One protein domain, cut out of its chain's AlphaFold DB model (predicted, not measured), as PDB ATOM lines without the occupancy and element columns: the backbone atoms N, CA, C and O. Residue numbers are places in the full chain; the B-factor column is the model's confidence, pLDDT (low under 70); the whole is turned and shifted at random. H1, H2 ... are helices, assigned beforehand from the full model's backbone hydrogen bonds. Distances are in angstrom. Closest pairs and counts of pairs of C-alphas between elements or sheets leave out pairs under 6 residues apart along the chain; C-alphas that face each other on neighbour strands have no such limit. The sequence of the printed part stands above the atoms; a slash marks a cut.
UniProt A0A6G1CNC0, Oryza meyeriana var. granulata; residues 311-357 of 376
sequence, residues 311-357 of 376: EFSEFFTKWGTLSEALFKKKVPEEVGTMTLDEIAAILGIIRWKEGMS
ATOM      1  N   GLU A 311       6.113 -39.198 -40.102       69.00
ATOM      2  CA  GLU A 311       6.176 -37.741 -40.251       69.00
ATOM      3  C   GLU A 311       7.389 -37.277 -41.073       69.00
ATOM      4  O   GLU A 311       7.257 -36.461 -41.982       69.00
ATOM      5  N   PHE A 312       8.575 -37.845 -40.833       69.56
ATOM      6  CA  PHE A 312       9.769 -37.489 -41.606       69.56
ATOM      7  C   PHE A 312       9.739 -38.065 -43.022       69.56
ATOM      8  O   PHE A 312      10.238 -37.438 -43.957       69.56
ATOM      9  N   SER A 313       9.135 -39.243 -43.192       70.25
ATOM     10  CA  SER A 313       8.973 -39.867 -44.510       70.25
ATOM     11  C   SER A 313       8.045 -39.049 -45.410       70.25
ATOM     12  O   SER A 313       8.298 -38.935 -46.610       70.25
ATOM     13  N   GLU A 314       7.012 -38.426 -44.842       76.75
ATOM     14  CA  GLU A 314       6.117 -37.534 -45.582       76.75
ATOM     15  C   GLU A 314       6.816 -36.277 -46.101       76.75
ATOM     16  O   GLU A 314       6.549 -35.844 -47.221       76.75
ATOM     17  N   PHE A 315       7.735 -35.688 -45.333       80.00
ATOM     18  CA  PHE A 315       8.465 -34.510 -45.808       80.00
ATOM     19  C   PHE A 315       9.368 -34.826 -47.000       80.00
ATOM     20  O   PHE A 315       9.505 -33.989 -47.893       80.00
ATOM     21  N   PHE A 316       9.928 -36.036 -47.074       75.00
ATOM     22  CA  PHE A 316      10.701 -36.453 -48.243       75.00
ATOM     23  C   PHE A 316       9.845 -36.608 -49.492       75.00
ATOM     24  O   PHE A 316      10.234 -36.135 -50.559       75.00
ATOM     25  N   THR A 317       8.677 -37.244 -49.377       80.12
ATOM     26  CA  THR A 317       7.780 -37.414 -50.530       80.12
ATOM     27  C   THR A 317       7.206 -36.078 -50.994       80.12
ATOM     28  O   THR A 317       7.006 -35.880 -52.190       80.12
ATOM     29  N   LYS A 318       7.019 -35.132 -50.066       87.06
ATOM     30  CA  LYS A 318       6.516 -33.781 -50.335       87.06
ATOM     31  C   LYS A 318       7.617 -32.756 -50.642       87.06
ATOM     32  O   LYS A 318       7.278 -31.615 -50.941       87.06
ATOM     33  N   TRP A 319       8.910 -33.106 -50.622       88.44
ATOM     34  CA  TRP A 319      10.013 -32.131 -50.737       88.44
ATOM     35  C   TRP A 319       9.901 -31.220 -51.969       88.44
ATOM     36  O   TRP A 319      10.091 -30.005 -51.865       88.44
ATOM     37  N   GLY A 320       9.528 -31.778 -53.127       88.94
ATOM     38  CA  GLY A 320       9.285 -31.003 -54.348       88.94
ATOM     39  C   GLY A 320       8.107 -30.029 -54.220       88.94
ATOM     40  O   GLY A 320       8.241 -28.860 -54.571       88.94
ATOM     41  N   THR A 321       6.986 -30.485 -53.657       90.38
ATOM     42  CA  THR A 321       5.780 -29.675 -53.416       90.38
ATOM     43  C   THR A 321       6.043 -28.546 -52.416       90.38
ATOM     44  O   THR A 321       5.655 -27.402 -52.647       90.38
ATOM     45  N   LEU A 322       6.760 -28.840 -51.328       91.31
ATOM     46  CA  LEU A 322       7.181 -27.854 -50.329       91.31
ATOM     47  C   LEU A 322       8.132 -26.815 -50.933       91.31
ATOM     48  O   LEU A 322       8.020 -25.623 -50.654       91.31
ATOM     49  N   SER A 323       9.043 -27.258 -51.800       91.12
ATOM     50  CA  SER A 323       9.959 -26.369 -52.514       91.12
ATOM     51  C   SER A 323       9.208 -25.398 -53.429       91.12
ATOM     52  O   SER A 323       9.449 -24.190 -53.406       91.12
ATOM     53  N   GLU A 324       8.243 -25.912 -54.191       90.75
ATOM     54  CA  GLU A 324       7.387 -25.118 -55.072       90.75
ATOM     55  C   GLU A 324       6.535 -24.096 -54.302       90.75
ATOM     56  O   GLU A 324       6.342 -22.976 -54.780       90.75
ATOM     57  N   ALA A 325       6.080 -24.448 -53.096       91.31
ATOM     58  CA  ALA A 325       5.328 -23.551 -52.223       91.31
ATOM     59  C   ALA A 325       6.118 -22.281 -51.868       91.31
ATOM     60  O   ALA A 325       5.578 -21.172 -51.954       91.31
ATOM     61  N   LEU A 326       7.402 -22.435 -51.523       90.38
ATOM     62  CA  LEU A 326       8.286 -21.312 -51.193       90.38
ATOM     63  C   LEU A 326       8.578 -20.438 -52.416       90.38
ATOM     64  O   LEU A 326       8.505 -19.214 -52.322       90.38
ATOM     65  N   PHE A 327       8.818 -21.043 -53.585       87.75
ATOM     66  CA  PHE A 327       9.008 -20.291 -54.831       87.75
ATOM     67  C   PHE A 327       7.773 -19.472 -55.214       87.75
ATOM     68  O   PHE A 327       7.882 -18.297 -55.562       87.75
ATOM     69  N   LYS A 328       6.585 -20.081 -55.134       88.75
ATOM     70  CA  LYS A 328       5.317 -19.429 -55.495       88.75
ATOM     71  C   LYS A 328       4.771 -18.512 -54.403       88.75
ATOM     72  O   LYS A 328       3.759 -17.856 -54.642       88.75
ATOM     73  N   LYS A 329       5.393 -18.492 -53.217       89.56
ATOM     74  CA  LYS A 329       4.875 -17.831 -52.007       89.56
ATOM     75  C   LYS A 329       3.405 -18.214 -51.742       89.56
ATOM     76  O   LYS A 329       2.595 -17.378 -51.349       89.56
ATOM     77  N   LYS A 330       3.048 -19.480 -52.001       90.31
ATOM     78  CA  LYS A 330       1.682 -20.013 -51.875       90.31
ATOM     79  C   LYS A 330       1.721 -21.432 -51.323       90.31
ATOM     80  O   LYS A 330       2.327 -22.306 -51.933       90.31
ATOM     81  N   VAL A 331       1.023 -21.660 -50.215       88.56
ATOM     82  CA  VAL A 331       0.883 -22.989 -49.606       88.56
ATOM     83  C   VAL A 331      -0.095 -23.838 -50.437       88.56
ATOM     84  O   VAL A 331      -1.219 -23.388 -50.680       88.56
ATOM     85  N   PRO A 332       0.304 -25.030 -50.914       85.56
ATOM     86  CA  PRO A 332      -0.596 -25.973 -51.569       85.56
ATOM     87  C   PRO A 332      -1.576 -26.586 -50.565       85.56
ATOM     88  O   PRO A 332      -1.188 -26.908 -49.446       85.56
ATOM     89  N   GLU A 333      -2.818 -26.824 -50.988       85.44
ATOM     90  CA  GLU A 333      -3.865 -27.431 -50.145       85.44
ATOM     91  C   GLU A 333      -3.444 -28.807 -49.591       85.44
ATOM     92  O   GLU A 333      -3.767 -29.161 -48.459       85.44
ATOM     93  N   GLU A 334      -2.637 -29.548 -50.353       83.19
ATOM     94  CA  GLU A 334      -2.102 -30.873 -50.008       83.19
ATOM     95  C   GLU A 334      -1.129 -30.873 -48.813       83.19
ATOM     96  O   GLU A 334      -0.870 -31.919 -48.213       83.19
ATOM     97  N   VAL A 335      -0.560 -29.713 -48.470       78.88
ATOM     98  CA  VAL A 335       0.402 -29.554 -47.365       78.88
ATOM     99  C   VAL A 335      -0.321 -29.241 -46.040       78.88
ATOM    100  O   VAL A 335       0.297 -29.190 -44.977       78.88
ATOM    101  N   GLY A 336      -1.652 -29.116 -46.071       78.44
ATOM    102  CA  GLY A 336      -2.479 -28.912 -44.886       78.44
ATOM    103  C   GLY A 336      -2.376 -27.489 -44.332       78.44
ATOM    104  O   GLY A 336      -2.392 -26.517 -45.081       78.44
ATOM    105  N   THR A 337      -2.306 -27.362 -43.004       83.75
ATOM    106  CA  THR A 337      -2.358 -26.074 -42.285       83.75
ATOM    107  C   THR A 337      -1.001 -25.389 -42.110       83.75
ATOM    108  O   THR A 337      -0.923 -24.407 -41.376       83.75
ATOM    109  N   MET A 338       0.070 -25.900 -42.728       88.56
ATOM    110  CA  MET A 338       1.406 -25.322 -42.561       88.56
ATOM    111  C   MET A 338       1.515 -23.937 -43.198       88.56
ATOM    112  O   MET A 338       1.067 -23.695 -44.317       88.56
ATOM    113  N   THR A 339       2.176 -23.030 -42.497       92.50
ATOM    114  CA  THR A 339       2.559 -21.705 -42.983       92.50
ATOM    115  C   THR A 339       3.833 -21.771 -43.833       92.50
ATOM    116  O   THR A 339       4.605 -22.728 -43.762       92.50
ATOM    117  N   LEU A 340       4.097 -20.731 -44.635       90.25
ATOM    118  CA  LEU A 340       5.348 -20.641 -45.405       90.25
ATOM    119  C   LEU A 340       6.590 -20.631 -44.500       90.25
ATOM    120  O   LEU A 340       7.609 -21.206 -44.875       90.25
ATOM    121  N   ASP A 341       6.497 -20.033 -43.310       90.56
ATOM    122  CA  ASP A 341       7.602 -19.978 -42.348       90.56
ATOM    123  C   ASP A 341       7.901 -21.358 -41.750       90.56
ATOM    124  O   ASP A 341       9.064 -21.737 -41.622       90.56
ATOM    125  N   GLU A 342       6.869 -22.155 -41.455       91.25
ATOM    126  CA  GLU A 342       7.035 -23.546 -41.017       91.25
ATOM    127  C   GLU A 342       7.660 -24.406 -42.121       91.25
ATOM    128  O   GLU A 342       8.597 -25.163 -41.861       91.25
ATOM    129  N   ILE A 343       7.217 -24.235 -43.372       90.50
ATOM    130  CA  ILE A 343       7.824 -24.912 -44.527       90.50
ATOM    131  C   ILE A 343       9.303 -24.517 -44.656       90.50
ATOM    132  O   ILE A 343      10.169 -25.382 -44.808       90.50
ATOM    133  N   ALA A 344       9.622 -23.224 -44.551       89.56
ATOM    134  CA  ALA A 344      10.996 -22.737 -44.603       89.56
ATOM    135  C   ALA A 344      11.841 -23.255 -43.427       89.56
ATOM    136  O   ALA A 344      13.016 -23.565 -43.615       89.56
ATOM    137  N   ALA A 345      11.281 -23.402 -42.226       88.69
ATOM    138  CA  ALA A 345      11.997 -23.952 -41.077       88.69
ATOM    139  C   ALA A 345      12.382 -25.430 -41.275       88.69
ATOM    140  O   ALA A 345      13.467 -25.845 -40.864       88.69
ATOM    141  N   ILE A 346      11.528 -26.207 -41.948       87.19
ATOM    142  CA  ILE A 346      11.762 -27.630 -42.231       87.19
ATOM    143  C   ILE A 346      12.800 -27.809 -43.350       87.19
ATOM    144  O   ILE A 346      13.661 -28.689 -43.271       87.19
ATOM    145  N   LEU A 347      12.746 -26.975 -44.393       87.75
ATOM    146  CA  LEU A 347      13.609 -27.120 -45.563       87.75
ATOM    147  C   LEU A 347      15.028 -26.576 -45.330       87.75
ATOM    148  O   LEU A 347      15.238 -25.429 -44.932       87.75
ATOM    149  N   GLY A 348      16.031 -27.403 -45.637       86.94
ATOM    150  CA  GLY A 348      17.436 -26.983 -45.693       86.94
ATOM    151  C   GLY A 348      17.814 -26.396 -47.056       86.94
ATOM    152  O   GLY A 348      18.305 -25.271 -47.139       86.94
ATOM    153  N   ILE A 349      17.556 -27.163 -48.118       90.62
ATOM    154  CA  ILE A 349      17.780 -26.798 -49.523       90.62
ATOM    155  C   ILE A 349      16.468 -27.026 -50.279       90.62
ATOM    156  O   ILE A 349      15.761 -28.008 -50.041       90.62
ATOM    157  N   ILE A 350      16.144 -26.104 -51.176       92.00
ATOM    158  CA  ILE A 350      14.937 -26.115 -51.999       92.00
ATOM    159  C   ILE A 350      15.252 -26.773 -53.346       92.00
ATOM    160  O   ILE A 350      16.306 -26.543 -53.931       92.00
ATOM    161  N   ARG A 351      14.337 -27.572 -53.888       90.00
ATOM    162  CA  ARG A 351      14.480 -28.100 -55.247       90.00
ATOM    163  C   ARG A 351      14.211 -27.009 -56.285       90.00
ATOM    164  O   ARG A 351      13.117 -26.449 -56.320       90.00
ATOM    165  N   TRP A 352      15.174 -26.751 -57.161       86.44
ATOM    166  CA  TRP A 352      14.980 -25.963 -58.371       86.44
ATOM    167  C   TRP A 352      14.236 -26.773 -59.440       86.44
ATOM    168  O   TRP A 352      14.410 -27.986 -59.572       86.44
ATOM    169  N   LYS A 353      13.402 -26.089 -60.223       79.69
ATOM    170  CA  LYS A 353      12.750 -26.645 -61.409       79.69
ATOM    171  C   LYS A 353      12.737 -25.593 -62.506       79.69
ATOM    172  O   LYS A 353      12.498 -24.414 -62.245       79.69
ATOM    173  N   GLU A 354      12.951 -26.028 -63.739       69.81
ATOM    174  CA  GLU A 354      12.868 -25.149 -64.899       69.81
ATOM    175  C   GLU A 354      11.486 -24.475 -64.974       69.81
ATOM    176  O   GLU A 354      10.450 -25.108 -64.760       69.81
ATOM    177  N   GLY A 355      11.476 -23.156 -65.188       64.94
ATOM    178  CA  GLY A 355      10.270 -22.322 -65.107       64.94
ATOM    179  C   GLY A 355       9.965 -21.744 -63.717       64.94
ATOM    180  O   GLY A 355       9.133 -20.844 -63.619       64.94
ATOM    181  N   MET A 356      10.657 -22.171 -62.652       67.69
ATOM    182  CA  MET A 356      10.638 -21.463 -61.366       67.69
ATOM    183  C   MET A 356      11.597 -20.270 -61.446       67.69
ATOM    184  O   MET A 356      12.812 -20.404 -61.296       67.69
ATOM    185  N   SER A 357      11.061 -19.087 -61.744       57.00
ATOM    186  CA  SER A 357      11.808 -17.834 -61.625       57.00
ATOM    187  C   SER A 357      11.945 -17.444 -60.155       57.00
ATOM    188  O   SER A 357      10.978 -17.572 -59.400       57.00
TER     189      SER A 357
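What this domain is: This is residues 311 to 357 of the 376 residues of a protein of Oryza meyeriana var. granulata (UniProt A0A6G1CNC0). H2, the longest helix, sits in the middle with H3 beside it in a helical hairpin, while H1 makes a corner with H2 where the two join. H1 lies at one end of the longest axis, and the tail after H3 runs past H2 to Ser 357 at the other. The printed part has 47 residues, with three named helices in the order H1, H2, H3 and no named strand. Its class is all helix, with 24 residues in the named helices. The whole is compact, with a radius of gyration of the C-alphas of 10.0 A, yet elongated, spanning 29 by 18 by 18 A.

Where its parts are: H2 is residues 319 to 328 and measures 14.4 A from its first C-alpha, at (10.013, -32.131, -50.737), to its last. H1, residues 311 to 317, measures 10.4 A and begins at C-alpha 311, at (6.176, -37.741, -40.251). H3, residues 340 to 346, measures 10.0 A and ends at C-alpha 346, at (11.762, -27.630, -42.231).

How they stand to each other: H2 and H3 touch, and their closest C-alphas are those of Leu 326 and Leu 340, 6.5 A apart. They run opposite ways as a helical hairpin at a steep tilt of 36 degrees, only just past shallow. H1 and H2 meet only through their link. H1 and H3 are apart, but only just, at 8.4 A between their closest C-alphas. In H1, H2 and H3 every O i to N i+4 pair is within hydrogen-bond range.

The domain as a whole: The two C-alphas farthest apart are those of Glu 311 and Ser 357, 29.7 A. The printed part has no cut. The link from H1 to H2 is tight, with 1 residue, and that from H2 to H3 is long, with 11. The mean pLDDT of the printed part is 84.1, and residues 311 to 312 and 354 to 357 are under 70.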